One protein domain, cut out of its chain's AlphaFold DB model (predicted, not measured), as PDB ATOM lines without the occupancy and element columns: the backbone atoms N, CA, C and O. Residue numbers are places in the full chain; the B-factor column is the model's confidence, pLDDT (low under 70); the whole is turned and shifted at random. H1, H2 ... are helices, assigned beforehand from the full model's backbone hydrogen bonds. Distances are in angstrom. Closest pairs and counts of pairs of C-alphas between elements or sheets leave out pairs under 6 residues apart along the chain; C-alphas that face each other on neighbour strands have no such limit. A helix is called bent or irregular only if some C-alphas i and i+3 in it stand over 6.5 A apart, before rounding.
ATOM      1  N   ASP A  23      61.106  91.230 116.608       90.19
ATOM      2  CA  ASP A  23      60.915  89.878 116.071       90.19
ATOM      3  C   ASP A  23      61.507  89.687 114.662       90.19
ATOM      4  O   ASP A  23      61.553  88.569 114.145       90.19
ATOM      5  N   TYR A  24      62.005  90.750 114.024       89.75
ATOM      6  CA  TYR A  24      62.511  90.694 112.651       89.75
ATOM      7  C   TYR A  24      63.615  89.644 112.474       89.75
ATOM      8  O   TYR A  24      63.616  88.869 111.513       89.75
ATOM      9  N   ASN A  25      64.530  89.565 113.440       88.00
ATOM     10  CA  ASN A  25      65.621  88.594 113.427       88.00
ATOM     11  C   ASN A  25      65.129  87.148 113.584       88.00
ATOM     12  O   ASN A  25      65.734  86.228 113.033       88.00
ATOM     13  N   GLU A  26      64.034  86.928 114.310       88.00
ATOM     14  CA  GLU A  26      63.409  85.610 114.449       88.00
ATOM     15  C   GLU A  26      62.685  85.219 113.160       88.00
ATOM     16  O   GLU A  26      62.872  84.110 112.659       88.00
ATOM     17  N   ALA A  27      61.973  86.160 112.540       87.69
ATOM     18  CA  ALA A  27      61.340  85.955 111.241       87.69
ATOM     19  C   ALA A  27      62.362  85.618 110.138       87.69
ATOM     20  O   ALA A  27      62.074  84.825 109.238       87.69
ATOM     21  N   LEU A  28      63.574  86.181 110.197       86.94
ATOM     22  CA  LEU A  28      64.663  85.810 109.289       86.94
ATOM     23  C   LEU A  28      65.143  84.370 109.502       86.94
ATOM     24  O   LEU A  28      65.403  83.674 108.520       86.94
ATOM     25  N   LYS A  29      65.219  83.901 110.752       85.88
ATOM     26  CA  LYS A  29      65.555  82.501 111.060       85.88
ATOM     27  C   LYS A  29      64.460  81.547 110.585       85.88
ATOM     28  O   LYS A  29      64.771  80.499 110.029       85.88
ATOM     29  N   GLU A  30      63.193  81.936 110.705       83.38
ATOM     30  CA  GLU A  30      62.064  81.130 110.221       83.38
ATOM     31  C   GLU A  30      62.102  80.949 108.693       83.38
ATOM     32  O   GLU A  30      61.811  79.870 108.178       83.38
ATOM     33  N   LYS A  31      62.577  81.953 107.940       82.44
ATOM     34  CA  LYS A  31      62.819  81.812 106.491       82.44
ATOM     35  C   LYS A  31      63.888  80.773 106.149       82.44
ATOM     36  O   LYS A  31      63.926  80.269 105.024       82.44
ATOM     37  N   GLU A  32      64.771  80.433 107.084       84.38
ATOM     38  CA  GLU A  32      65.738  79.360 106.872       84.38
ATOM     39  C   GLU A  32      65.137  77.959 107.011       84.38
ATOM     40  O   GLU A  32      65.788  76.992 106.588       84.38
ATOM     41  N   CYS A  33      63.916  77.856 107.549       88.88
ATOM     42  CA  CYS A  33      63.210  76.605 107.758       88.88
ATOM     43  C   CYS A  33      63.023  75.832 106.445       88.88
ATOM     44  O   CYS A  33      62.844  76.385 105.353       88.88
ATOM     45  N   PHE A  34      63.057  74.506 106.563       89.06
ATOM     46  CA  PHE A  34      62.904  73.597 105.434       89.06
ATOM     47  C   PHE A  34      61.569  73.795 104.714       89.06
ATOM     48  O   PHE A  34      61.539  73.845 103.488       89.06
ATOM     49  N   THR A  35      60.475  73.934 105.463       90.81
ATOM     50  CA  THR A  35      59.124  74.091 104.908       90.81
ATOM     51  C   THR A  35      58.985  75.390 104.121       90.81
ATOM     52  O   THR A  35      58.414  75.379 103.031       90.81
ATOM     53  N   TYR A  36      59.574  76.481 104.620       92.94
ATOM     54  CA  TYR A  36      59.593  77.769 103.930       92.94
ATOM     55  C   TYR A  36      60.296  77.658 102.571       92.94
ATOM     56  O   TYR A  36      59.712  77.974 101.534       92.94
ATOM     57  N   LYS A  37      61.524  77.124 102.555       92.19
ATOM     58  CA  LYS A  37      62.298  76.923 101.317       92.19
ATOM     59  C   LYS A  37      61.623  75.951 100.355       92.19
ATOM     60  O   LYS A  37      61.653  76.158  99.145       92.19
ATOM     61  N   LEU A  38      60.986  74.907 100.880       94.00
ATOM     62  CA  LEU A  38      60.231  73.950 100.079       94.00
ATOM     63  C   LEU A  38      59.060  74.635  99.364       94.00
ATOM     64  O   LEU A  38      58.868  74.424  98.169       94.00
ATOM     65  N   GLY A  39      58.312  75.480 100.079       93.88
ATOM     66  CA  GLY A  39      57.232  76.285  99.509       93.88
ATOM     67  C   GLY A  39      57.728  77.285  98.464       93.88
ATOM     68  O   GLY A  39      57.097  77.455  97.423       93.88
ATOM     69  N   GLU A  40      58.887  77.906  98.689       94.00
ATOM     70  CA  GLU A  40      59.497  78.819  97.719       94.00
ATOM     71  C   GLU A  40      59.843  78.110  96.397       94.00
ATOM     72  O   GLU A  40      59.482  78.584  95.315       94.00
ATOM     73  N   GLU A  41      60.496  76.948  96.472       94.25
ATOM     74  CA  GLU A  41      60.822  76.136  95.295       94.25
ATOM     75  C   GLU A  41      59.555  75.591  94.616       94.25
ATOM     76  O   GLU A  41      59.488  75.544  93.386       94.25
ATOM     77  N   PHE A  42      58.509  75.275  95.386       94.06
ATOM     78  CA  PHE A  42      57.212  74.874  94.845       94.06
ATOM     79  C   PHE A  42      56.565  76.001  94.029       94.06
ATOM     80  O   PHE A  42      56.154  75.778  92.894       94.06
ATOM     81  N   ILE A  43      56.555  77.238  94.535       94.31
ATOM     82  CA  ILE A  43      56.033  78.402  93.799       94.31
ATOM     83  C   ILE A  43      56.828  78.633  92.504       94.31
ATOM     84  O   ILE A  43      56.243  78.949  91.463       94.31
ATOM     85  N   LYS A  44      58.157  78.470  92.533       92.50
ATOM     86  CA  LYS A  44      59.000  78.551  91.325       92.50
ATOM     87  C   LYS A  44      58.637  77.460  90.316       92.50
ATOM     88  O   LYS A  44      58.537  77.748  89.122       92.50
ATOM     89  N   ALA A  45      58.395  76.238  90.784       92.56
ATOM     90  CA  ALA A  45      57.941  75.132  89.950       92.56
ATOM     91  C   ALA A  45      56.568  75.414  89.327       92.56
ATOM     92  O   ALA A  45      56.398  75.210  88.127       92.56
ATOM     93  N   SER A  46      55.629  75.965  90.101       91.75
ATOM     94  CA  SER A  46      54.302  76.358  89.620       91.75
ATOM     95  C   SER A  46      54.357  77.447  88.553       91.75
ATOM     96  O   SER A  46      53.588  77.398  87.601       91.75
ATOM     97  N   LYS A  47      55.285  78.407  88.648       91.75
ATOM     98  CA  LYS A  47      55.481  79.422  87.595       91.75
ATOM     99  C   LYS A  47      55.985  78.820  86.280       91.75
ATOM    100  O   LYS A  47      55.627  79.306  85.216       91.75
ATOM    101  N   ASN A  48      56.763  77.741  86.358       89.38
ATOM    102  CA  ASN A  48      57.355  77.046  85.211       89.38
ATOM    103  C   ASN A  48      56.678  75.693  84.930       89.38
ATOM    104  O   ASN A  48      57.308  74.774  84.400       89.38
ATOM    105  N   TRP A  49      55.402  75.545  85.304       85.00
ATOM    106  CA  TRP A  49      54.699  74.262  85.241       85.00
ATOM    107  C   TRP A  49      54.658  73.688  83.817       85.00
ATOM    108  O   TRP A  49      54.879  72.492  83.636       85.00
ATOM    109  N   TYR A  50      54.483  74.556  82.814       81.94
ATOM    110  CA  TYR A  50      54.400  74.193  81.396       81.94
ATOM    111  C   TYR A  50      55.718  73.626  80.832       81.94
ATOM    112  O   TYR A  50      55.714  72.901  79.847       81.94
ATOM    113  N   GLY A  51      56.853  73.911  81.481       86.75
ATOM    114  CA  GLY A  51      58.176  73.380  81.130       86.75
ATOM    115  C   GLY A  51      58.597  72.163  81.957       86.75
ATOM    116  O   GLY A  51      59.790  71.883  82.065       86.75
ATOM    117  N   GLY A  52      57.658  71.482  82.622       90.00
ATOM    118  CA  GLY A  52      57.973  70.359  83.510       90.00
ATOM    119  C   GLY A  52      58.554  70.787  84.862       90.00
ATOM    120  O   GLY A  52      59.269  70.013  85.503       90.00
ATOM    121  N   GLY A  53      58.244  72.006  85.325       90.19
ATOM    122  CA  GLY A  53      58.724  72.546  86.601       90.19
ATOM    123  C   GLY A  53      58.491  71.611  87.792       90.19
ATOM    124  O   GLY A  53      59.382  71.452  88.623       90.19
ATOM    125  N   TYR A  54      57.351  70.912  87.838       91.19
ATOM    126  CA  TYR A  54      57.045  69.951  88.905       91.19
ATOM    127  C   TYR A  54      57.898  68.676  88.860       91.19
ATOM    128  O   TYR A  54      58.264  68.149  89.908       91.19
ATOM    129  N   ILE A  55      58.265  68.203  87.664       91.00
ATOM    130  CA  ILE A  55      59.152  67.041  87.499       91.00
ATOM    131  C   ILE A  55      60.537  67.398  88.045       91.00
ATOM    132  O   ILE A  55      61.103  66.671  88.862       91.00
ATOM    133  N   LYS A  56      61.064  68.568  87.661       91.62
ATOM    134  CA  LYS A  56      62.328  69.085  88.199       91.62
ATOM    135  C   LYS A  56      62.262  69.255  89.721       91.62
ATOM    136  O   LYS A  56      63.181  68.817  90.411       91.62
ATOM    137  N   PHE A  57      61.171  69.818  90.231       93.62
ATOM    138  CA  PHE A  57      60.967  70.028  91.659       93.62
ATOM    139  C   PHE A  57      61.041  68.717  92.446       93.62
ATOM    140  O   PHE A  57      61.831  68.596  93.381       93.62
ATOM    141  N   TYR A  58      60.285  67.703  92.018       92.25
ATOM    142  CA  TYR A  58      60.214  66.419  92.710       92.25
ATOM    143  C   TYR A  58      61.539  65.642  92.660       92.25
ATOM    144  O   TYR A  58      61.994  65.126  93.679       92.25
ATOM    145  N   PHE A  59      62.190  65.582  91.493       92.56
ATOM    146  CA  PHE A  59      63.385  64.752  91.306       92.56
ATOM    147  C   PHE A  59      64.712  65.454  91.624       92.56
ATOM    148  O   PHE A  59      65.698  64.772  91.901       92.56
ATOM    149  N   LYS A  60      64.779  66.792  91.583       92.31
ATOM    150  CA  LYS A  60      66.022  67.550  91.826       92.31
ATOM    151  C   LYS A  60      65.938  68.442  93.057       92.31
ATOM    152  O   LYS A  60      66.796  68.329  93.935       92.31
ATOM    153  N   ASP A  61      64.922  69.295  93.146       92.94
ATOM    154  CA  ASP A  61      64.894  70.350  94.166       92.94
ATOM    155  C   ASP A  61      64.568  69.794  95.563       92.94
ATOM    156  O   ASP A  61      65.267  70.122  96.524       92.94
ATOM    157  N   VAL A  62      63.607  68.868  95.680       92.88
ATOM    158  CA  VAL A  62      63.262  68.203  96.952       92.88
ATOM    159  C   VAL A  62      64.439  67.391  97.528       92.88
ATOM    160  O   VAL A  62      64.779  67.589  98.702       92.88
ATOM    161  N   PRO A  63      65.133  66.517  96.763       93.56
ATOM    162  CA  PRO A  63      66.303  65.800  97.270       93.56
ATOM    163  C   PRO A  63      67.465  66.722  97.650       93.56
ATOM    164  O   PRO A  63      68.122  66.477  98.665       93.56
ATOM    165  N   ARG A  64      67.711  67.786  96.871       93.06
ATOM    166  CA  ARG A  64      68.730  68.801  97.183       93.06
ATOM    167  C   ARG A  64      68.427  69.476  98.518       93.06
ATOM    168  O   ARG A  64      69.281  69.475  99.402       93.06
ATOM    169  N   LEU A  65      67.198  69.957  98.696       92.50
ATOM    170  CA  LEU A  65      66.784  70.650  99.912       92.50
ATOM    171  C   LEU A  65      66.853  69.732 101.143       92.50
ATOM    172  O   LEU A  65      67.293  70.146 102.213       92.50
ATOM    173  N   LYS A  66      66.498  68.449 100.987       90.44
ATOM    174  CA  LYS A  66      66.621  67.447 102.055       90.44
ATOM    175  C   LYS A  66      68.080  67.204 102.463       90.44
ATOM    176  O   LYS A  66      68.344  67.006 103.648       90.44
ATOM    177  N   ARG A  67      69.032  67.219 101.519       92.06
ATOM    178  CA  ARG A  67      70.475  67.123 101.825       92.06
ATOM    179  C   ARG A  67      70.978  68.365 102.555       92.06
ATOM    180  O   ARG A  67      71.690  68.227 103.541       92.06
ATOM    181  N   GLU A  68      70.590  69.555 102.102       89.50
ATOM    182  CA  GLU A  68      70.968  70.815 102.754       89.50
ATOM    183  C   GLU A  68      70.441  70.897 104.187       89.50
ATOM    184  O   GLU A  68      71.197  71.239 105.096       89.50
ATOM    185  N   TYR A  69      69.180  70.516 104.401       88.81
ATOM    186  CA  TYR A  69      68.586  70.462 105.733       88.81
ATOM    187  C   TYR A  69      69.311  69.466 106.644       88.81
ATOM    188  O   TYR A  69      69.642  69.807 107.772       88.81
ATOM    189  N   LYS A  70      69.634  68.266 106.139       87.88
ATOM    190  CA  LYS A  70      70.420  67.275 106.891       87.88
ATOM    191  C   LYS A  70      71.841  67.735 107.220       87.88
ATOM    192  O   LYS A  70      72.381  67.261 108.200       87.88
ATOM    193  N   ARG A  71      72.456  68.594 106.400       86.25
ATOM    194  CA  ARG A  71      73.821  69.103 106.627       86.25
ATOM    195  C   ARG A  71      73.860  70.263 107.624       86.25
ATOM    196  O   ARG A  71      74.888  70.490 108.246       86.25
ATOM    197  N   LYS A  72      72.773  71.033 107.714       80.50
ATOM    198  CA  LYS A  72      72.619  72.133 108.679       80.50
ATOM    199  C   LYS A  72      72.188  71.657 110.075       80.50
ATOM    200  O   LYS A  72      72.216  72.468 110.994       80.50
ATOM    201  N   ARG A  73      71.753  70.402 110.208       67.94
ATOM    202  CA  ARG A  73      71.311  69.778 111.459       67.94
ATOM    203  C   ARG A  73      72.409  68.896 112.032       67.94
ATOM    204  O   ARG A  73      72.453  68.795 113.272       67.94
TER     205      ARG A  73
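What this domain is: This is residues 23 to 73 of the 73 residues of the protein "Alpha-2,3-sialyltransferase" of Campylobacter jejuni (UniProt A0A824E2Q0). A helical hairpin of two long helices, H2 and H3, with a short helix, H1, that sticks out beyond the start of H2, at the open end of the hairpin. The printed part has 51 residues with three named helices, in the order H1, H2, H3, and no named strand; the class is all helix. The whole is loose, with a radius of gyration of the C-alphas of 12.5 A, and flat, spanning 38 by 23 by 9 A.

Where its parts are: H1, residues 24 to 30, begins at C-alpha 24 (62.511, 90.694, 112.651). H2, residues 34 to 47, is 20.2 A long. H3, residues 53 to 72, is 26.1 A long and ends at C-alpha 72 (72.619, 72.133, 108.679). H3 has a kink of 35 degrees near residue 60 and is only just irregular: C-alphas 59 and 62 are 6.6 A apart.

How they stand to each other: H2 and H3 form a hairpin and touch, at a shallow tilt of 19 degrees, opposite ways; their closest C-alphas, of Ala 45 and Gly 53, are 4.3 A apart. H1 and H2 are close but not clearly touching, about perpendicular at 80 degrees; their closest C-alphas, of Glu 30 and Tyr 36, are 7.5 A apart. H1 and H3 are apart. In H1 and H2 every O i to N i+4 pair is within hydrogen-bond range; in H3, 14 of 16.

The domain as a whole: The C-alphas farthest apart, of Asp 23 and Gly 51, are 38.7 A apart. Residues 23 to 30, of which 24 to 30 belong to H1, stand free. The printed part has no cut, and both links are tight. Residue 73, the chain's last, is under 70 in pLDDT.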